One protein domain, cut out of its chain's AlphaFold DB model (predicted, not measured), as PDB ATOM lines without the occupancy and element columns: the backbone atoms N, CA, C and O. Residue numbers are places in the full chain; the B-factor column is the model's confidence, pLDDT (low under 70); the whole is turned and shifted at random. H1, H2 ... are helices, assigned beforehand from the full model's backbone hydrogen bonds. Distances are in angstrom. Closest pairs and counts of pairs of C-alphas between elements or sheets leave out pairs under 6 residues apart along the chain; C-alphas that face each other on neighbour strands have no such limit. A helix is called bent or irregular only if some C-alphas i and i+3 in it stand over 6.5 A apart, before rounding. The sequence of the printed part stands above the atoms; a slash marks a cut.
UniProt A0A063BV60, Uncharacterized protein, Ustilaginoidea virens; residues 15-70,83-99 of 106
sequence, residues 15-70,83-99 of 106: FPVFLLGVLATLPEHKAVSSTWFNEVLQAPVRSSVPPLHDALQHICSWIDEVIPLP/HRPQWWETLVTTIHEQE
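What this domain is: This is residues 15 to 70 and 83 to 99 of the 106 residues of an uncharacterized protein of Ustilaginoidea virens (UniProt A0A063BV60). Three roughly aligned helices form the body: short H1 packs on H2 and H3, and H4 lies steeply slanted near H3. The loop of residues 42 to 48 sticks out. The printed part has 73 residues, with named helices H1 to H4 in order, all helix by class. It is only just compact, close to loose, with radius of gyration of the C-alphas 13.1 A and spans of 47 by 26 by 19 A.

Where its parts are: H1, residues 15 to 23, begins at C-alpha 15 (126.419, 61.302, 147.851). H2, residues 27 to 40, is 20.0 A long. H3, residues 49 to 66, is 25.3 A long and irregular: C-alphas 61 and 64 are 7.8 A apart. H4, residues 87 to 98, ends at C-alpha 98 (123.580, 58.425, 129.382).

How they stand to each other: H1 and H2 touch as a hairpin, the closest C-alphas those of Gly 21 and Lys 30, 5.0 A. H1 touches residues 52 to 60 of H3. H3 and H4 are close but not clearly touching, at a steep tilt of 59 degrees. Every O i to N i+4 pair is within hydrogen-bond range in H1 and H4, 9 of 10 in H2 and 11 of 14 in H3.

The domain as a whole: Residues 71 to 82 are not printed; C-alphas 70 and 83 are 12.6 A apart. Residues 45 to 47 have pLDDT under 70.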
ATOM      1  N   PHE A  15     125.544  60.803 148.910       84.12
ATOM      2  CA  PHE A  15     126.419  61.302 147.851       84.12
ATOM      3  C   PHE A  15     127.833  60.703 147.907       84.12
ATOM      4  O   PHE A  15     128.273  60.177 146.887       84.12
ATOM      5  N   PRO A  16     128.545  60.695 149.055       88.88
ATOM      6  CA  PRO A  16     129.849  60.037 149.135       88.88
ATOM      7  C   PRO A  16     129.827  58.557 148.734       88.88
ATOM      8  O   PRO A  16     130.757  58.093 148.080       88.88
ATOM      9  N   VAL A  17     128.778  57.814 149.098       91.25
ATOM     10  CA  VAL A  17     128.649  56.393 148.752       91.25
ATOM     11  C   VAL A  17     128.341  56.207 147.269       91.25
ATOM     12  O   VAL A  17     128.925  55.327 146.636       91.25
ATOM     13  N   PHE A  18     127.485  57.050 146.692       89.75
ATOM     14  CA  PHE A  18     127.248  57.066 145.249       89.75
ATOM     15  C   PHE A  18     128.544  57.353 144.480       89.75
ATOM     16  O   PHE A  18     128.929  56.582 143.602       89.75
ATOM     17  N   LEU A  19     129.273  58.402 144.874       91.50
ATOM     18  CA  LEU A  19     130.538  58.785 144.249       91.50
ATOM     19  C   LEU A  19     131.603  57.688 144.391       91.50
ATOM     20  O   LEU A  19     132.342  57.434 143.444       91.50
ATOM     21  N   LEU A  20     131.655  56.997 145.537       93.25
ATOM     22  CA  LEU A  20     132.502  55.817 145.712       93.25
ATOM     23  C   LEU A  20     132.174  54.734 144.680       93.25
ATOM     24  O   LEU A  20     133.091  54.173 144.098       93.25
ATOM     25  N   GLY A  21     130.892  54.445 144.444       93.19
ATOM     26  CA  GLY A  21     130.477  53.446 143.459       93.19
ATOM     27  C   GLY A  21     130.900  53.815 142.034       93.19
ATOM     28  O   GLY A  21     131.415  52.963 141.315       93.19
ATOM     29  N   VAL A  22     130.758  55.093 141.666       92.56
ATOM     30  CA  VAL A  22     131.152  55.615 140.346       92.56
ATOM     31  C   VAL A  22     132.673  55.611 140.153       92.56
ATOM     32  O   VAL A  22     133.153  55.269 139.079       92.56
ATOM     33  N   LEU A  23     133.448  55.991 141.173       92.44
ATOM     34  CA  LEU A  23     134.904  56.167 141.054       92.44
ATOM     35  C   LEU A  23     135.726  54.940 141.442       92.44
ATOM     36  O   LEU A  23     136.943  54.926 141.249       92.44
ATOM     37  N   ALA A  24     135.099  53.921 142.022       91.50
ATOM     38  CA  ALA A  24     135.791  52.713 142.426       91.50
ATOM     39  C   ALA A  24     136.353  51.975 141.207       91.50
ATOM     40  O   ALA A  24     135.620  51.445 140.380       91.50
ATOM     41  N   THR A  25     137.676  51.874 141.146       86.56
ATOM     42  CA  THR A  25     138.396  51.144 140.092       86.56
ATOM     43  C   THR A  25     138.644  49.677 140.438       86.56
ATOM     44  O   THR A  25     139.085  48.907 139.590       86.56
ATOM     45  N   LEU A  26     138.405  49.294 141.695       89.19
ATOM     46  CA  LEU A  26     138.585  47.936 142.202       89.19
ATOM     47  C   LEU A  26     137.220  47.324 142.551       89.19
ATOM     48  O   LEU A  26     136.405  48.010 143.183       89.19
ATOM     49  N   PRO A  27     136.957  46.050 142.197       89.56
ATOM     50  CA  PRO A  27     135.685  45.391 142.493       89.56
ATOM     51  C   PRO A  27     135.312  45.429 143.978       89.56
ATOM     52  O   PRO A  27     134.145  45.641 144.311       89.56
ATOM     53  N   GLU A  28     136.288  45.291 144.880       92.56
ATOM     54  CA  GLU A  28     136.054  45.373 146.324       92.56
ATOM     55  C   GLU A  28     135.530  46.746 146.765       92.56
ATOM     56  O   GLU A  28     134.688  46.823 147.656       92.56
ATOM     57  N   HIS A  29     135.965  47.830 146.118       92.38
ATOM     58  CA  HIS A  29     135.505  49.183 146.427       92.38
ATOM     59  C   HIS A  29     134.100  49.432 145.867       92.38
ATOM     60  O   HIS A  29     133.270  50.029 146.558       92.38
ATOM     61  N   LYS A  30     133.794  48.910 144.668       90.69
ATOM     62  CA  LYS A  30     132.433  48.941 144.102       90.69
ATOM     63  C   LYS A  30     131.454  48.210 145.027       90.69
ATOM     64  O   LYS A  30     130.387  48.734 145.345       90.69
ATOM     65  N   ALA A  31     131.860  47.047 145.543       93.06
ATOM     66  CA  ALA A  31     131.049  46.237 146.447       93.06
ATOM     67  C   ALA A  31     130.674  46.964 147.750       93.06
ATOM     68  O   ALA A  31     129.576  46.742 148.262       93.06
ATOM     69  N   VAL A  32     131.529  47.853 148.274       93.56
ATOM     70  CA  VAL A  32     131.200  48.676 149.455       93.56
ATOM     71  C   VAL A  32     129.992  49.572 149.177       93.56
ATOM     72  O   VAL A  32     129.068  49.617 149.991       93.56
ATOM     73  N   SER A  33     129.970  50.244 148.022       93.31
ATOM     74  CA  SER A  33     128.854  51.112 147.635       93.31
ATOM     75  C   SER A  33     127.567  50.313 147.419       93.31
ATOM     76  O   SER A  33     126.546  50.600 148.051       93.31
ATOM     77  N   SER A  34     127.634  49.232 146.637       92.12
ATOM     78  CA  SER A  34     126.474  48.373 146.375       92.12
ATOM     79  C   SER A  34     125.910  47.745 147.653       92.12
ATOM     80  O   SER A  34     124.696  47.701 147.841       92.12
ATOM     81  N   THR A  35     126.771  47.284 148.567       93.69
ATOM     82  CA  THR A  35     126.339  46.710 149.854       93.69
ATOM     83  C   THR A  35     125.603  47.749 150.691       93.69
ATOM     84  O   THR A  35     124.543  47.454 151.240       93.69
ATOM     85  N   TRP A  36     126.120  48.978 150.744       91.62
ATOM     86  CA  TRP A  36     125.469  50.061 151.471       91.62
ATOM     87  C   TRP A  36     124.078  50.373 150.907       91.62
ATOM     88  O   TRP A  36     123.122  50.426 151.679       91.62
ATOM     89  N   PHE A  37     123.933  50.517 149.583       89.69
ATOM     90  CA  PHE A  37     122.624  50.767 148.967       89.69
ATOM     91  C   PHE A  37     121.642  49.626 149.245       89.69
ATOM     92  O   PHE A  37     120.515  49.881 149.670       89.69
ATOM     93  N   ASN A  38     122.085  48.376 149.095       90.75
ATOM     94  CA  ASN A  38     121.261  47.199 149.367       90.75
ATOM     95  C   ASN A  38     120.784  47.135 150.825       90.75
ATOM     96  O   ASN A  38     119.614  46.828 151.058       90.75
ATOM     97  N   GLU A  39     121.653  47.435 151.798       88.50
ATOM     98  CA  GLU A  39     121.288  47.495 153.220       88.50
ATOM     99  C   GLU A  39     120.305  48.632 153.512       88.50
ATOM    100  O   GLU A  39     119.330  48.440 154.241       88.50
ATOM    101  N   VAL A  40     120.554  49.816 152.949       84.44
ATOM    102  CA  VAL A  40     119.714  50.996 153.161       84.44
ATOM    103  C   VAL A  40     118.315  50.752 152.597       84.44
ATOM    104  O   VAL A  40     117.344  51.010 153.303       84.44
ATOM    105  N   LEU A  41     118.195  50.156 151.407       85.75
ATOM    106  CA  LEU A  41     116.915  49.812 150.773       85.75
ATOM    107  C   LEU A  41     116.054  48.813 151.570       85.75
ATOM    108  O   LEU A  41     114.854  48.733 151.318       85.75
ATOM    109  N   GLN A  42     116.615  48.077 152.540       85.06
ATOM    110  CA  GLN A  42     115.821  47.214 153.433       85.06
ATOM    111  C   GLN A  42     115.030  48.003 154.488       85.06
ATOM    112  O   GLN A  42     114.107  47.467 155.105       85.06
ATOM    113  N   ALA A  43     115.390  49.263 154.733       80.62
ATOM    114  CA  ALA A  43     114.632  50.163 155.590       80.62
ATOM    115  C   ALA A  43     113.595  50.949 154.763       80.62
ATOM    116  O   ALA A  43     113.771  51.125 153.558       80.62
ATOM    117  N   PRO A  44     112.523  51.484 155.379       71.50
ATOM    118  CA  PRO A  44     111.671  52.472 154.724       71.50
ATOM    119  C   PRO A  44     112.489  53.742 154.442       71.50
ATOM    120  O   PRO A  44     112.664  54.605 155.304       71.50
ATOM    121  N   VAL A  45     113.046  53.822 153.235       66.75
ATOM    122  CA  VAL A  45     113.947  54.890 152.795       66.75
ATOM    123  C   VAL A  45     113.212  56.049 152.133       66.75
ATOM    124  O   VAL A  45     112.062  55.948 151.713       66.75
ATOM    125  N   ARG A  46     113.911  57.184 152.044       64.44
ATOM    126  CA  ARG A  46     113.492  58.373 151.291       64.44
ATOM    127  C   ARG A  46     113.420  58.054 149.792       64.44
ATOM    128  O   ARG A  46     114.169  57.214 149.298       64.44
ATOM    129  N   SER A  47     112.572  58.782 149.067       67.88
ATOM    130  CA  SER A  47     112.282  58.561 147.643       67.88
ATOM    131  C   SER A  47     113.489  58.660 146.702       67.88
ATOM    132  O   SER A  47     113.413  58.126 145.606       67.88
ATOM    133  N   SER A  48     114.586  59.314 147.097       74.25
ATOM    134  CA  SER A  48     115.772  59.503 146.248       74.25
ATOM    135  C   SER A  48     116.771  58.342 146.272       74.25
ATOM    136  O   SER A  48     117.608  58.262 145.380       74.25
ATOM    137  N   VAL A  49     116.708  57.436 147.256       80.81
ATOM    138  CA  VAL A  49     117.692  56.342 147.372       80.81
ATOM    139  C   VAL A  49     117.522  55.271 146.283       80.81
ATOM    140  O   VAL A  49     118.538  54.911 145.691       80.81
ATOM    141  N   PRO A  50     116.305  54.766 145.983       84.69
ATOM    142  CA  PRO A  50     116.135  53.769 144.924       84.69
ATOM    143  C   PRO A  50     116.569  54.265 143.532       84.69
ATOM    144  O   PRO A  50     117.404  53.589 142.937       84.69
ATOM    145  N   PRO A  51     116.155  55.461 143.053       84.31
ATOM    146  CA  PRO A  51     116.608  55.970 141.754       84.31
ATOM    147  C   PRO A  51     118.132  56.125 141.656       84.31
ATOM    148  O   PRO A  51     118.727  55.809 140.631       84.31
ATOM    149  N   LEU A  52     118.795  56.546 142.741       84.69
ATOM    150  CA  LEU A  52     120.258  56.643 142.781       84.69
ATOM    151  C   LEU A  52     120.954  55.286 142.706       84.69
ATOM    152  O   LEU A  52     122.022  55.181 142.105       84.69
ATOM    153  N   HIS A  53     120.382  54.264 143.338       88.56
ATOM    154  CA  HIS A  53     120.915  52.911 143.246       88.56
ATOM    155  C   HIS A  53     120.755  52.355 141.829       88.56
ATOM    156  O   HIS A  53     121.714  51.801 141.298       88.56
ATOM    157  N   ASP A  54     119.593  52.559 141.209       88.94
ATOM    158  CA  ASP A  54     119.319  52.123 139.837       88.94
ATOM    159  C   ASP A  54     120.273  52.811 138.845       88.94
ATOM    160  O   ASP A  54     120.909  52.138 138.030       88.94
ATOM    161  N   ALA A  55     120.467  54.129 138.981       89.25
ATOM    162  CA  ALA A  55     121.449  54.881 138.200       89.25
ATOM    163  C   ALA A  55     122.876  54.353 138.423       89.25
ATOM    164  O   ALA A  55     123.616  54.137 137.468       89.25
ATOM    165  N   LEU A  56     123.271  54.074 139.672       91.31
ATOM    166  CA  LEU A  56     124.596  53.518 139.955       91.31
ATOM    167  C   LEU A  56     124.795  52.142 139.303       91.31
ATOM    168  O   LEU A  56     125.869  51.874 138.762       91.31
ATOM    169  N   GLN A  57     123.785  51.270 139.345       92.31
ATOM    170  CA  GLN A  57     123.835  49.960 138.694       92.31
ATOM    171  C   GLN A  57     123.962  50.090 137.175       92.31
ATOM    172  O   GLN A  57     124.762  49.372 136.570       92.31
ATOM    173  N   HIS A  58     123.217  51.021 136.577       92.25
ATOM    174  CA  HIS A  58     123.305  51.307 135.152       92.25
ATOM    175  C   HIS A  58     124.697  51.828 134.777       92.25
ATOM    176  O   HIS A  58     125.348  51.204 133.939       92.25
ATOM    177  N   ILE A  59     125.219  52.843 135.477       91.81
ATOM    178  CA  ILE A  59     126.589  53.356 135.293       91.81
ATOM    179  C   ILE A  59     127.617  52.222 135.380       91.81
ATOM    180  O   ILE A  59     128.471  52.074 134.506       91.81
ATOM    181  N   CYS A  60     127.520  51.370 136.404       90.56
ATOM    182  CA  CYS A  60     128.454  50.258 136.595       90.56
ATOM    183  C   CYS A  60     128.456  49.243 135.443       90.56
ATOM    184  O   CYS A  60     129.459  48.553 135.272       90.56
ATOM    185  N   SER A  61     127.365  49.135 134.678       91.50
ATOM    186  CA  SER A  61     127.265  48.186 133.564       91.50
ATOM    187  C   SER A  61     128.100  48.580 132.344       91.50
ATOM    188  O   SER A  61     128.449  47.704 131.559       91.50
ATOM    189  N   TRP A  62     128.448  49.864 132.198       91.62
ATOM    190  CA  TRP A  62     129.138  50.380 131.011       91.62
ATOM    191  C   TRP A  62     130.423  51.163 131.319       91.62
ATOM    192  O   TRP A  62     131.280  51.288 130.445       91.62
ATOM    193  N   ILE A  63     130.602  51.682 132.541       90.50
ATOM    194  CA  ILE A  63     131.691  52.619 132.877       90.50
ATOM    195  C   ILE A  63     133.092  52.078 132.566       90.50
ATOM    196  O   ILE A  63     133.897  52.794 131.974       90.50
ATOM    197  N   ASP A  64     133.371  50.814 132.894       86.38
ATOM    198  CA  ASP A  64     134.698  50.216 132.687       86.38
ATOM    199  C   ASP A  64     134.977  49.917 131.201       86.38
ATOM    200  O   ASP A  64     136.135  49.850 130.790       86.38
ATOM    201  N   GLU A  65     133.926  49.739 130.390       87.12
ATOM    202  CA  GLU A  65     134.034  49.465 128.952       87.12
ATOM    203  C   GLU A  65     134.201  50.756 128.141       87.12
ATOM    204  O   GLU A  65     134.992  50.809 127.198       87.12
ATOM    205  N   VAL A  66     133.464  51.807 128.514       86.88
ATOM    206  CA  VAL A  66     133.419  53.084 127.784       86.88
ATOM    207  C   VAL A  66     134.536  54.030 128.225       86.88
ATOM    208  O   VAL A  66     135.068  54.782 127.406       86.88
ATOM    209  N   ILE A  67     134.909  54.002 129.507       87.50
ATOM    210  CA  ILE A  67     135.881  54.923 130.101       87.50
ATOM    211  C   ILE A  67     137.029  54.100 130.693       87.50
ATOM    212  O   ILE A  67     137.107  53.902 131.910       87.50
ATOM    213  N   PRO A  68     137.952  53.615 129.846       82.81
ATOM    214  CA  PRO A  68     139.065  52.817 130.321       82.81
ATOM    215  C   PRO A  68     139.913  53.631 131.295       82.81
ATOM    216  O   PRO A  68     140.163  54.828 131.110       82.81
ATOM    217  N   LEU A  69     140.381  52.962 132.343       80.12
ATOM    218  CA  LEU A  69     141.303  53.579 133.282       80.12
ATOM    219  C   LEU A  69     142.619  53.906 132.570       80.12
ATOM    220  O   LEU A  69     143.122  53.072 131.806       80.12
ATOM    221  N   PRO A  70     143.217  55.084 132.830       71.94
ATOM    222  CA  PRO A  70     144.554  55.376 132.347       71.94
ATOM    223  C   PRO A  70     145.495  54.289 132.863       71.94
ATOM    224  O   PRO A  70     145.538  54.015 134.067       71.94
ATOM    225  N   HIS A  83     148.809  67.500 128.847       81.81
ATOM    226  CA  HIS A  83     148.823  66.399 127.876       81.81
ATOM    227  C   HIS A  83     148.064  65.165 128.372       81.81
ATOM    228  O   HIS A  83     147.734  64.287 127.578       81.81
ATOM    229  N   ARG A  84     147.747  65.107 129.673       82.19
ATOM    230  CA  ARG A  84     147.046  63.964 130.253       82.19
ATOM    231  C   ARG A  84     145.605  63.911 129.746       82.19
ATOM    232  O   ARG A  84     144.981  64.959 129.566       82.19
ATOM    233  N   PRO A  85     145.038  62.707 129.579       83.19
ATOM    234  CA  PRO A  85     143.629  62.565 129.258       83.19
ATOM    235  C   PRO A  85     142.746  63.250 130.309       83.19
ATOM    236  O   PRO A  85     142.939  63.060 131.511       83.19
ATOM    237  N   GLN A  86     141.738  63.989 129.847       87.94
ATOM    238  CA  GLN A  86     140.694  64.622 130.663       87.94
ATOM    239  C   GLN A  86     139.677  63.585 131.185       87.94
ATOM    240  O   GLN A  86     138.487  63.619 130.883       87.94
ATOM    241  N   TRP A  87     140.176  62.566 131.894       87.75
ATOM    242  CA  TRP A  87     139.402  61.382 132.285       87.75
ATOM    243  C   TRP A  87     138.159  61.743 133.106       87.75
ATOM    244  O   TRP A  87     137.085  61.198 132.868       87.75
ATOM    245  N   TRP A  88     138.294  62.698 134.030       87.88
ATOM    246  CA  TRP A  88     137.189  63.164 134.867       87.88
ATOM    247  C   TRP A  88     136.104  63.865 134.043       87.88
ATOM    248  O   TRP A  88     134.922  63.570 134.196       87.88
ATOM    249  N   GLU A  89     136.494  64.763 133.143       90.69
ATOM    250  CA  GLU A  89     135.573  65.493 132.275       90.69
ATOM    251  C   GLU A  89     134.827  64.535 131.342       90.69
ATOM    252  O   GLU A  89     133.608  64.647 131.192       90.69
ATOM    253  N   THR A  90     135.533  63.555 130.768       91.50
ATOM    254  CA  THR A  90     134.929  62.490 129.954       91.50
ATOM    255  C   THR A  90     133.944  61.659 130.774       91.50
ATOM    256  O   THR A  90     132.847  61.378 130.291       91.50
ATOM    257  N   LEU A  91     134.289  61.310 132.017       90.88
ATOM    258  CA  LEU A  91     133.401  60.581 132.919       90.88
ATOM    259  C   LEU A  91     132.112  61.347 133.199       90.88
ATOM    260  O   LEU A  91     131.024  60.820 132.975       90.88
ATOM    261  N   VAL A  92     132.230  62.590 133.660       89.19
ATOM    262  CA  VAL A  92     131.071  63.419 134.008       89.19
ATOM    263  C   VAL A  92     130.191  63.670 132.784       89.19
ATOM    264  O   VAL A  92     128.970  63.573 132.890       89.19
ATOM    265  N   THR A  93     130.794  63.945 131.623       90.25
ATOM    266  CA  THR A  93     130.055  64.171 130.371       90.25
ATOM    267  C   THR A  93     129.298  62.915 129.946       90.25
ATOM    268  O   THR A  93     128.101  62.987 129.695       90.25
ATOM    269  N   THR A  94     129.958  61.754 129.950       91.31
ATOM    270  CA  THR A  94     129.325  60.484 129.560       91.31
ATOM    271  C   THR A  94     128.179  60.108 130.501       91.31
ATOM    272  O   THR A  94     127.116  59.712 130.034       91.31
ATOM    273  N   ILE A  95     128.354  60.270 131.820       88.88
ATOM    274  CA  ILE A  95     127.270  60.044 132.792       88.88
ATOM    275  C   ILE A  95     126.102  60.995 132.511       88.88
ATOM    276  O   ILE A  95     124.955  60.564 132.502       88.88
ATOM    277  N   HIS A  96     126.378  62.275 132.250       85.44
ATOM    278  CA  HIS A  96     125.335  63.258 131.962       85.44
ATOM    279  C   HIS A  96     124.553  62.951 130.674       85.44
ATOM    280  O   HIS A  96     123.358  63.228 130.610       85.44
ATOM    281  N   GLU A  97     125.210  62.393 129.657       88.06
ATOM    282  CA  GLU A  97     124.575  62.016 128.389       88.06
ATOM    283  C   GLU A  97     123.759  60.718 128.487       88.06
ATOM    284  O   GLU A  97     122.736  60.592 127.812       88.06
ATOM    285  N   GLN A  98     124.206  59.750 129.292       86.44
ATOM    286  CA  GLN A  98     123.580  58.425 129.382       86.44
ATOM    287  C   GLN A  98     122.504  58.318 130.468       86.44
ATOM    288  O   GLN A  98     121.538  57.570 130.293       86.44
ATOM    289  N   GLU A  99     122.632  59.058 131.569       82.88
ATOM    290  CA  GLU A  99     121.668  59.012 132.667       82.88
ATOM    291  C   GLU A  99     120.556  60.051 132.464       82.88
ATOM    292  O   GLU A  99     120.797  61.251 132.354       82.88
TER     293      GLU A  99